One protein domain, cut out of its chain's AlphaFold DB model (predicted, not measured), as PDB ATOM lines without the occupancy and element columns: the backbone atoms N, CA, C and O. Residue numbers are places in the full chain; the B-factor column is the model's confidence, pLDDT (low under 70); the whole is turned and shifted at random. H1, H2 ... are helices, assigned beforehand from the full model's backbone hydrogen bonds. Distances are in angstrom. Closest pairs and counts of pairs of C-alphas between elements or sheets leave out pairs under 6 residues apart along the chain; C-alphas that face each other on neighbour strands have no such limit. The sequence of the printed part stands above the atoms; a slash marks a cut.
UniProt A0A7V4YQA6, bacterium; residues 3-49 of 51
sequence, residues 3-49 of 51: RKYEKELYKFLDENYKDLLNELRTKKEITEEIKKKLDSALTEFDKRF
ATOM      1  N   ARG A   3     190.684 195.820 209.693       84.88
ATOM      2  CA  ARG A   3     190.617 196.366 208.326       84.88
ATOM      3  C   ARG A   3     190.903 195.345 207.219       84.88
ATOM      4  O   ARG A   3     190.389 195.492 206.119       84.88
ATOM      5  N   LYS A   4     191.772 194.357 207.468       85.19
ATOM      6  CA  LYS A   4     192.085 193.297 206.490       85.19
ATOM      7  C   LYS A   4     190.927 192.303 206.413       85.19
ATOM      8  O   LYS A   4     190.493 191.986 205.314       85.19
ATOM      9  N   TYR A   5     190.410 191.912 207.578       85.19
ATOM     10  CA  TYR A   5     189.238 191.053 207.707       85.19
ATOM     11  C   TYR A   5     188.025 191.658 206.998       85.19
ATOM     12  O   TYR A   5     187.463 191.011 206.129       85.19
ATOM     13  N   GLU A   6     187.680 192.922 207.272       84.62
ATOM     14  CA  GLU A   6     186.568 193.602 206.596       84.62
ATOM     15  C   GLU A   6     186.752 193.616 205.083       84.62
ATOM     16  O   GLU A   6     185.832 193.290 204.344       84.62
ATOM     17  N   LYS A   7     187.946 193.969 204.601       89.50
ATOM     18  CA  LYS A   7     188.195 194.099 203.163       89.50
ATOM     19  C   LYS A   7     188.053 192.763 202.435       89.50
ATOM     20  O   LYS A   7     187.501 192.727 201.339       89.50
ATOM     21  N   GLU A   8     188.534 191.681 203.040       88.06
ATOM     22  CA  GLU A   8     188.394 190.337 202.484       88.06
ATOM     23  C   GLU A   8     186.979 189.779 202.650       88.06
ATOM     24  O   GLU A   8     186.473 189.175 201.710       88.06
ATOM     25  N   LEU A   9     186.303 190.051 203.768       88.00
ATOM     26  CA  LEU A   9     184.911 189.667 203.987       88.00
ATOM     27  C   LEU A   9     183.989 190.356 202.977       88.00
ATOM     28  O   LEU A   9     183.180 189.696 202.334       88.00
ATOM     29  N   TYR A  10     184.137 191.671 202.787       86.00
ATOM     30  CA  TYR A  10     183.378 192.413 201.781       86.00
ATOM     31  C   TYR A  10     183.639 191.872 200.379       86.00
ATOM     32  O   TYR A  10     182.698 191.715 199.608       86.00
ATOM     33  N   LYS A  11     184.892 191.538 200.054       89.19
ATOM     34  CA  LYS A  11     185.230 190.945 198.758       89.19
ATOM     35  C   LYS A  11     184.613 189.554 198.589       89.19
ATOM     36  O   LYS A  11     184.041 189.268 197.546       89.19
ATOM     37  N   PHE A  12     184.660 188.722 199.625       88.88
ATOM     38  CA  PHE A  12     184.058 187.392 199.637       88.88
ATOM     39  C   PHE A  12     182.536 187.447 199.466       88.88
ATOM     40  O   PHE A  12     181.984 186.688 198.667       88.88
ATOM     41  N   LEU A  13     181.871 188.369 200.167       86.38
ATOM     42  CA  LEU A  13     180.438 188.619 200.028       86.38
ATOM     43  C   LEU A  13     180.090 189.156 198.634       86.38
ATOM     44  O   LEU A  13     179.112 188.707 198.044       86.38
ATOM     45  N   ASP A  14     180.898 190.051 198.067       86.56
ATOM     46  CA  ASP A  14     180.685 190.570 196.710       86.56
ATOM     47  C   ASP A  14     180.924 189.506 195.621       86.56
ATOM     48  O   ASP A  14     180.269 189.508 194.580       86.56
ATOM     49  N   GLU A  15     181.841 188.563 195.832       86.69
ATOM     50  CA  GLU A  15     182.137 187.497 194.866       86.69
ATOM     51  C   GLU A  15     181.155 186.319 194.962       86.69
ATOM     52  O   GLU A  15     180.719 185.814 193.930       86.69
ATOM     53  N   ASN A  16     180.775 185.900 196.174       84.50
ATOM     54  CA  ASN A  16     179.998 184.671 196.399       84.50
ATOM     55  C   ASN A  16     178.525 184.933 196.753       84.50
ATOM     56  O   ASN A  16     177.676 184.078 196.520       84.50
ATOM     57  N   TYR A  17     178.202 186.116 197.281       85.75
ATOM     58  CA  TYR A  17     176.869 186.474 197.785       85.75
ATOM     59  C   TYR A  17     176.329 187.749 197.118       85.75
ATOM     60  O   TYR A  17     175.534 188.491 197.693       85.75
ATOM     61  N   LYS A  18     176.721 187.995 195.862       84.50
ATOM     62  CA  LYS A  18     176.242 189.122 195.042       84.50
ATOM     63  C   LYS A  18     174.715 189.158 194.925       84.50
ATOM     64  O   LYS A  18     174.107 190.223 194.984       84.50
ATOM     65  N   ASP A  19     174.106 187.981 194.812       83.62
ATOM     66  CA  ASP A  19     172.653 187.816 194.742       83.62
ATOM     67  C   ASP A  19     171.974 188.232 196.055       83.62
ATOM     68  O   ASP A  19     171.027 189.011 196.052       83.62
ATOM     69  N   LEU A  20     172.558 187.846 197.195       82.50
ATOM     70  CA  LEU A  20     172.119 188.275 198.525       82.50
ATOM     71  C   LEU A  20     172.246 189.795 198.708       82.50
ATOM     72  O   LEU A  20     171.357 190.420 199.279       82.50
ATOM     73  N   LEU A  21     173.333 190.407 198.229       82.62
ATOM     74  CA  LEU A  21     173.504 191.864 198.271       82.62
ATOM     75  C   LEU A  21     172.466 192.580 197.397       82.62
ATOM     76  O   LEU A  21     171.951 193.630 197.788       82.62
ATOM     77  N   ASN A  22     172.111 192.003 196.248       85.12
ATOM     78  CA  ASN A  22     171.014 192.492 195.419       85.12
ATOM     79  C   ASN A  22     169.652 192.312 196.103       85.12
ATOM     80  O   ASN A  22     168.846 193.243 196.085       85.12
ATOM     81  N   GLU A  23     169.396 191.180 196.763       82.12
ATOM     82  CA  GLU A  23     168.193 190.970 197.576       82.12
ATOM     83  C   GLU A  23     168.108 191.985 198.725       82.12
ATOM     84  O   GLU A  23     167.075 192.623 198.907       82.12
ATOM     85  N   LEU A  24     169.203 192.219 199.451       82.44
ATOM     86  CA  LEU A  24     169.302 193.244 200.497       82.44
ATOM     87  C   LEU A  24     169.011 194.642 199.949       82.44
ATOM     88  O   LEU A  24     168.288 195.421 200.569       82.44
ATOM     89  N   ARG A  25     169.549 194.968 198.770       82.06
ATOM     90  CA  ARG A  25     169.352 196.272 198.125       82.06
ATOM     91  C   ARG A  25     167.920 196.469 197.623       82.06
ATOM     92  O   ARG A  25     167.431 197.599 197.632       82.06
ATOM     93  N   THR A  26     167.265 195.399 197.177       84.25
ATOM     94  CA  THR A  26     165.908 195.435 196.608       84.25
ATOM     95  C   THR A  26     164.829 195.340 197.680       84.25
ATOM     96  O   THR A  26     163.958 196.206 197.725       84.25
ATOM     97  N   LYS A  27     164.903 194.348 198.576       79.38
ATOM     98  CA  LYS A  27     163.951 194.172 199.683       79.38
ATOM     99  C   LYS A  27     164.142 195.209 200.787       79.38
ATOM    100  O   LYS A  27     163.170 195.553 201.446       79.38
ATOM    101  N   LYS A  28     165.371 195.713 200.991       79.38
ATOM    102  CA  LYS A  28     165.748 196.586 202.126       79.38
ATOM    103  C   LYS A  28     165.377 196.001 203.494       79.38
ATOM    104  O   LYS A  28     165.245 196.734 204.470       79.38
ATOM    105  N   GLU A  29     165.234 194.685 203.565       80.50
ATOM    106  CA  GLU A  29     164.830 193.961 204.759       80.50
ATOM    107  C   GLU A  29     165.788 192.794 204.966       80.50
ATOM    108  O   GLU A  29     166.104 192.060 204.028       80.50
ATOM    109  N   ILE A  30     166.263 192.631 206.198       78.19
ATOM    110  CA  ILE A  30     167.059 191.468 206.586       78.19
ATOM    111  C   ILE A  30     166.076 190.398 207.047       78.19
ATOM    112  O   ILE A  30     165.790 190.265 208.235       78.19
ATOM    113  N   THR A  31     165.530 189.658 206.086       82.88
ATOM    114  CA  THR A  31     164.697 188.492 206.389       82.88
ATOM    115  C   THR A  31     165.540 187.406 207.063       82.88
ATOM    116  O   THR A  31     166.768 187.372 206.932       82.88
ATOM    117  N   GLU A  32     164.893 186.473 207.765       86.31
ATOM    118  CA  GLU A  32     165.599 185.357 208.411       86.31
ATOM    119  C   GLU A  32     166.450 184.537 207.431       86.31
ATOM    120  O   GLU A  32     167.498 184.011 207.800       86.31
ATOM    121  N   GLU A  33     166.037 184.457 206.168       83.12
ATOM    122  CA  GLU A  33     166.783 183.755 205.129       83.12
ATOM    123  C   GLU A  33     168.093 184.473 204.772       83.12
ATOM    124  O   GLU A  33     169.149 183.841 204.704       83.12
ATOM    125  N   ILE A  34     168.049 185.804 204.622       83.19
ATOM    126  CA  ILE A  34     169.240 186.634 204.392       83.19
ATOM    127  C   ILE A  34     170.178 186.534 205.593       83.19
ATOM    128  O   ILE A  34     171.388 186.387 205.425       83.19
ATOM    129  N   LYS A  35     169.618 186.551 206.805       85.06
ATOM    130  CA  LYS A  35     170.389 186.406 208.038       85.06
ATOM    131  C   LYS A  35     171.110 185.057 208.098       85.06
ATOM    132  O   LYS A  35     172.313 185.032 208.313       85.06
ATOM    133  N   LYS A  36     170.419 183.949 207.804       89.38
ATOM    134  CA  LYS A  36     171.024 182.604 207.737       89.38
ATOM    135  C   LYS A  36     172.131 182.503 206.690       89.38
ATOM    136  O   LYS A  36     173.171 181.897 206.952       89.38
ATOM    137  N   LYS A  37     171.922 183.091 205.508       84.50
ATOM    138  CA  LYS A  37     172.932 183.130 204.441       84.50
ATOM    139  C   LYS A  37     174.161 183.946 204.868       84.50
ATOM    140  O   LYS A  37     175.276 183.492 204.634       84.50
ATOM    141  N   LEU A  38     173.975 185.086 205.540       84.88
ATOM    142  CA  LEU A  38     175.070 185.886 206.109       84.88
ATOM    143  C   LEU A  38     175.835 185.135 207.201       84.88
ATOM    144  O   LEU A  38     177.058 185.104 207.155       84.88
ATOM    145  N   ASP A  39     175.143 184.498 208.146       88.44
ATOM    146  CA  ASP A  39     175.767 183.677 209.195       88.44
ATOM    147  C   ASP A  39     176.602 182.531 208.604       88.44
ATOM    148  O   ASP A  39     177.728 182.262 209.033       88.44
ATOM    149  N   SER A  40     176.078 181.887 207.559       89.06
ATOM    150  CA  SER A  40     176.798 180.836 206.833       89.06
ATOM    151  C   SER A  40     178.034 181.399 206.129       89.06
ATOM    152  O   SER A  40     179.121 180.845 206.280       89.06
ATOM    153  N   ALA A  41     177.897 182.539 205.441       87.12
ATOM    154  CA  ALA A  41     178.999 183.230 204.777       87.12
ATOM    155  C   ALA A  41     180.102 183.632 205.762       87.12
ATOM    156  O   ALA A  41     181.280 183.430 205.484       87.12
ATOM    157  N   LEU A  42     179.727 184.162 206.930       86.88
ATOM    158  CA  LEU A  42     180.656 184.519 207.999       86.88
ATOM    159  C   LEU A  42     181.377 183.284 208.535       86.88
ATOM    160  O   LEU A  42     182.589 183.319 208.684       86.88
ATOM    161  N   THR A  43     180.664 182.179 208.759       89.69
ATOM    162  CA  THR A  43     181.262 180.923 209.239       89.69
ATOM    163  C   THR A  43     182.236 180.325 208.219       89.69
ATOM    164  O   THR A  43     183.303 179.829 208.585       89.69
ATOM    165  N   GLU A  44     181.889 180.343 206.931       88.25
ATOM    166  CA  GLU A  44     182.789 179.896 205.863       88.25
ATOM    167  C   GLU A  44     184.004 180.808 205.725       88.25
ATOM    168  O   GLU A  44     185.130 180.326 205.565       88.25
ATOM    169  N   PHE A  45     183.780 182.119 205.818       87.50
ATOM    170  CA  PHE A  45     184.844 183.100 205.773       87.50
ATOM    171  C   PHE A  45     185.786 182.938 206.962       87.50
ATOM    172  O   PHE A  45     186.983 182.877 206.742       87.50
ATOM    173  N   ASP A  46     185.283 182.769 208.184       85.44
ATOM    174  CA  ASP A  46     186.091 182.585 209.396       85.44
ATOM    175  C   ASP A  46     186.968 181.324 209.320       85.44
ATOM    176  O   ASP A  46     188.152 181.356 209.642       85.44
ATOM    177  N   LYS A  47     186.441 180.226 208.758       87.50
ATOM    178  CA  LYS A  47     187.226 179.004 208.494       87.50
ATOM    179  C   LYS A  47     188.341 179.207 207.467       87.50
ATOM    180  O   LYS A  47     189.374 178.538 207.540       87.50
ATOM    181  N   ARG A  48     188.119 180.060 206.462       82.56
ATOM    182  CA  ARG A  48     189.117 180.384 205.427       82.56
ATOM    183  C   ARG A  48     190.088 181.469 205.875       82.56
ATOM    184  O   ARG A  48     191.245 181.454 205.457       82.56
ATOM    185  N   PHE A  49     189.620 182.396 206.697       84.25
ATOM    186  CA  PHE A  49     190.364 183.536 207.181       84.25
ATOM    187  C   PHE A  49     191.370 183.056 208.220       84.25
ATOM    188  O   PHE A  49     191.033 182.704 209.346       84.25
TER     189      PHE A  49
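What this domain is: This is residues 3 to 49 of the 51 residues of a protein of bacterium (UniProt A0A7V4YQA6). One long straight helix, H3, spans a V made by two shorter helices, H1 and H2, which meet in a corner at Tyr 17. One leg of the V lies near each part of H3: H1 comes close to residues 41 to 45 and H2 to residues 34 to 37, and H3 runs back the opposite way to both. The printed part has 47 residues with three named helices, in the order H1, H2, H3, and no named strand; the class is all helix. It is compact, with a radius of gyration of the C-alphas of 10.7 A, yet elongated, with spans of 29 by 16 by 16 A.

How they stand to each other: H3, residues 32 to 48, is the longest helix. It touches H1, residues 3 to 16; the closest C-alphas are those of Leu 9 and Phe 45, 6.8 A apart. H1 touches H3 with residues 9 to 13 alone, and H3 touches H1 with residues 41 to 45 alone. H1 and H3 run opposite ways at a steep tilt of 59 degrees. H3 and H2, residues 18 to 27, only just touch, with 3 pairs of C-alphas within 8 A, and on H3 by residues 34 to 37 alone. Their closest C-alphas are those of Leu 20 and Ile 34, 6.7 A apart. H2 and H3 form a helical hairpin, running opposite ways at a shallow tilt of 28 degrees. H1 and H2 are close but not clearly touching, with the C-alphas of Asp 14 and Leu 21 closest at 7.5 A, and their lines stand about perpendicular, at 87 degrees. In H1, H2 and H3 every O i to N i+4 pair is within hydrogen-bond range.

Where its parts are: H3 runs from Glu 32, with its C-alpha at (165.599, 185.357, 208.411), to Arg 48, with its C-alpha at (189.117, 180.384, 205.427), and measures 24.2 A from first to last C-alpha. H1 begins at Arg 3, C-alpha (190.617, 196.366, 208.326), and ends at Asn 16, 19.8 A away from C-alpha to C-alpha. H2 runs from Lys 18 to Lys 27 and measures 14.1 A.

The domain as a whole: The two C-alphas farthest apart are those of Lys 27 and Phe 49, at 29.4 A, while the first and last printed C-alphas, those of Arg 3 and Phe 49, are 12.9 A apart. The printed part has no cut. The link from H1 to H2, one residue, and the link from H2 to H3, four residues, are both tight. The mean pLDDT of the printed part is 85.2, and no printed residue is under 70.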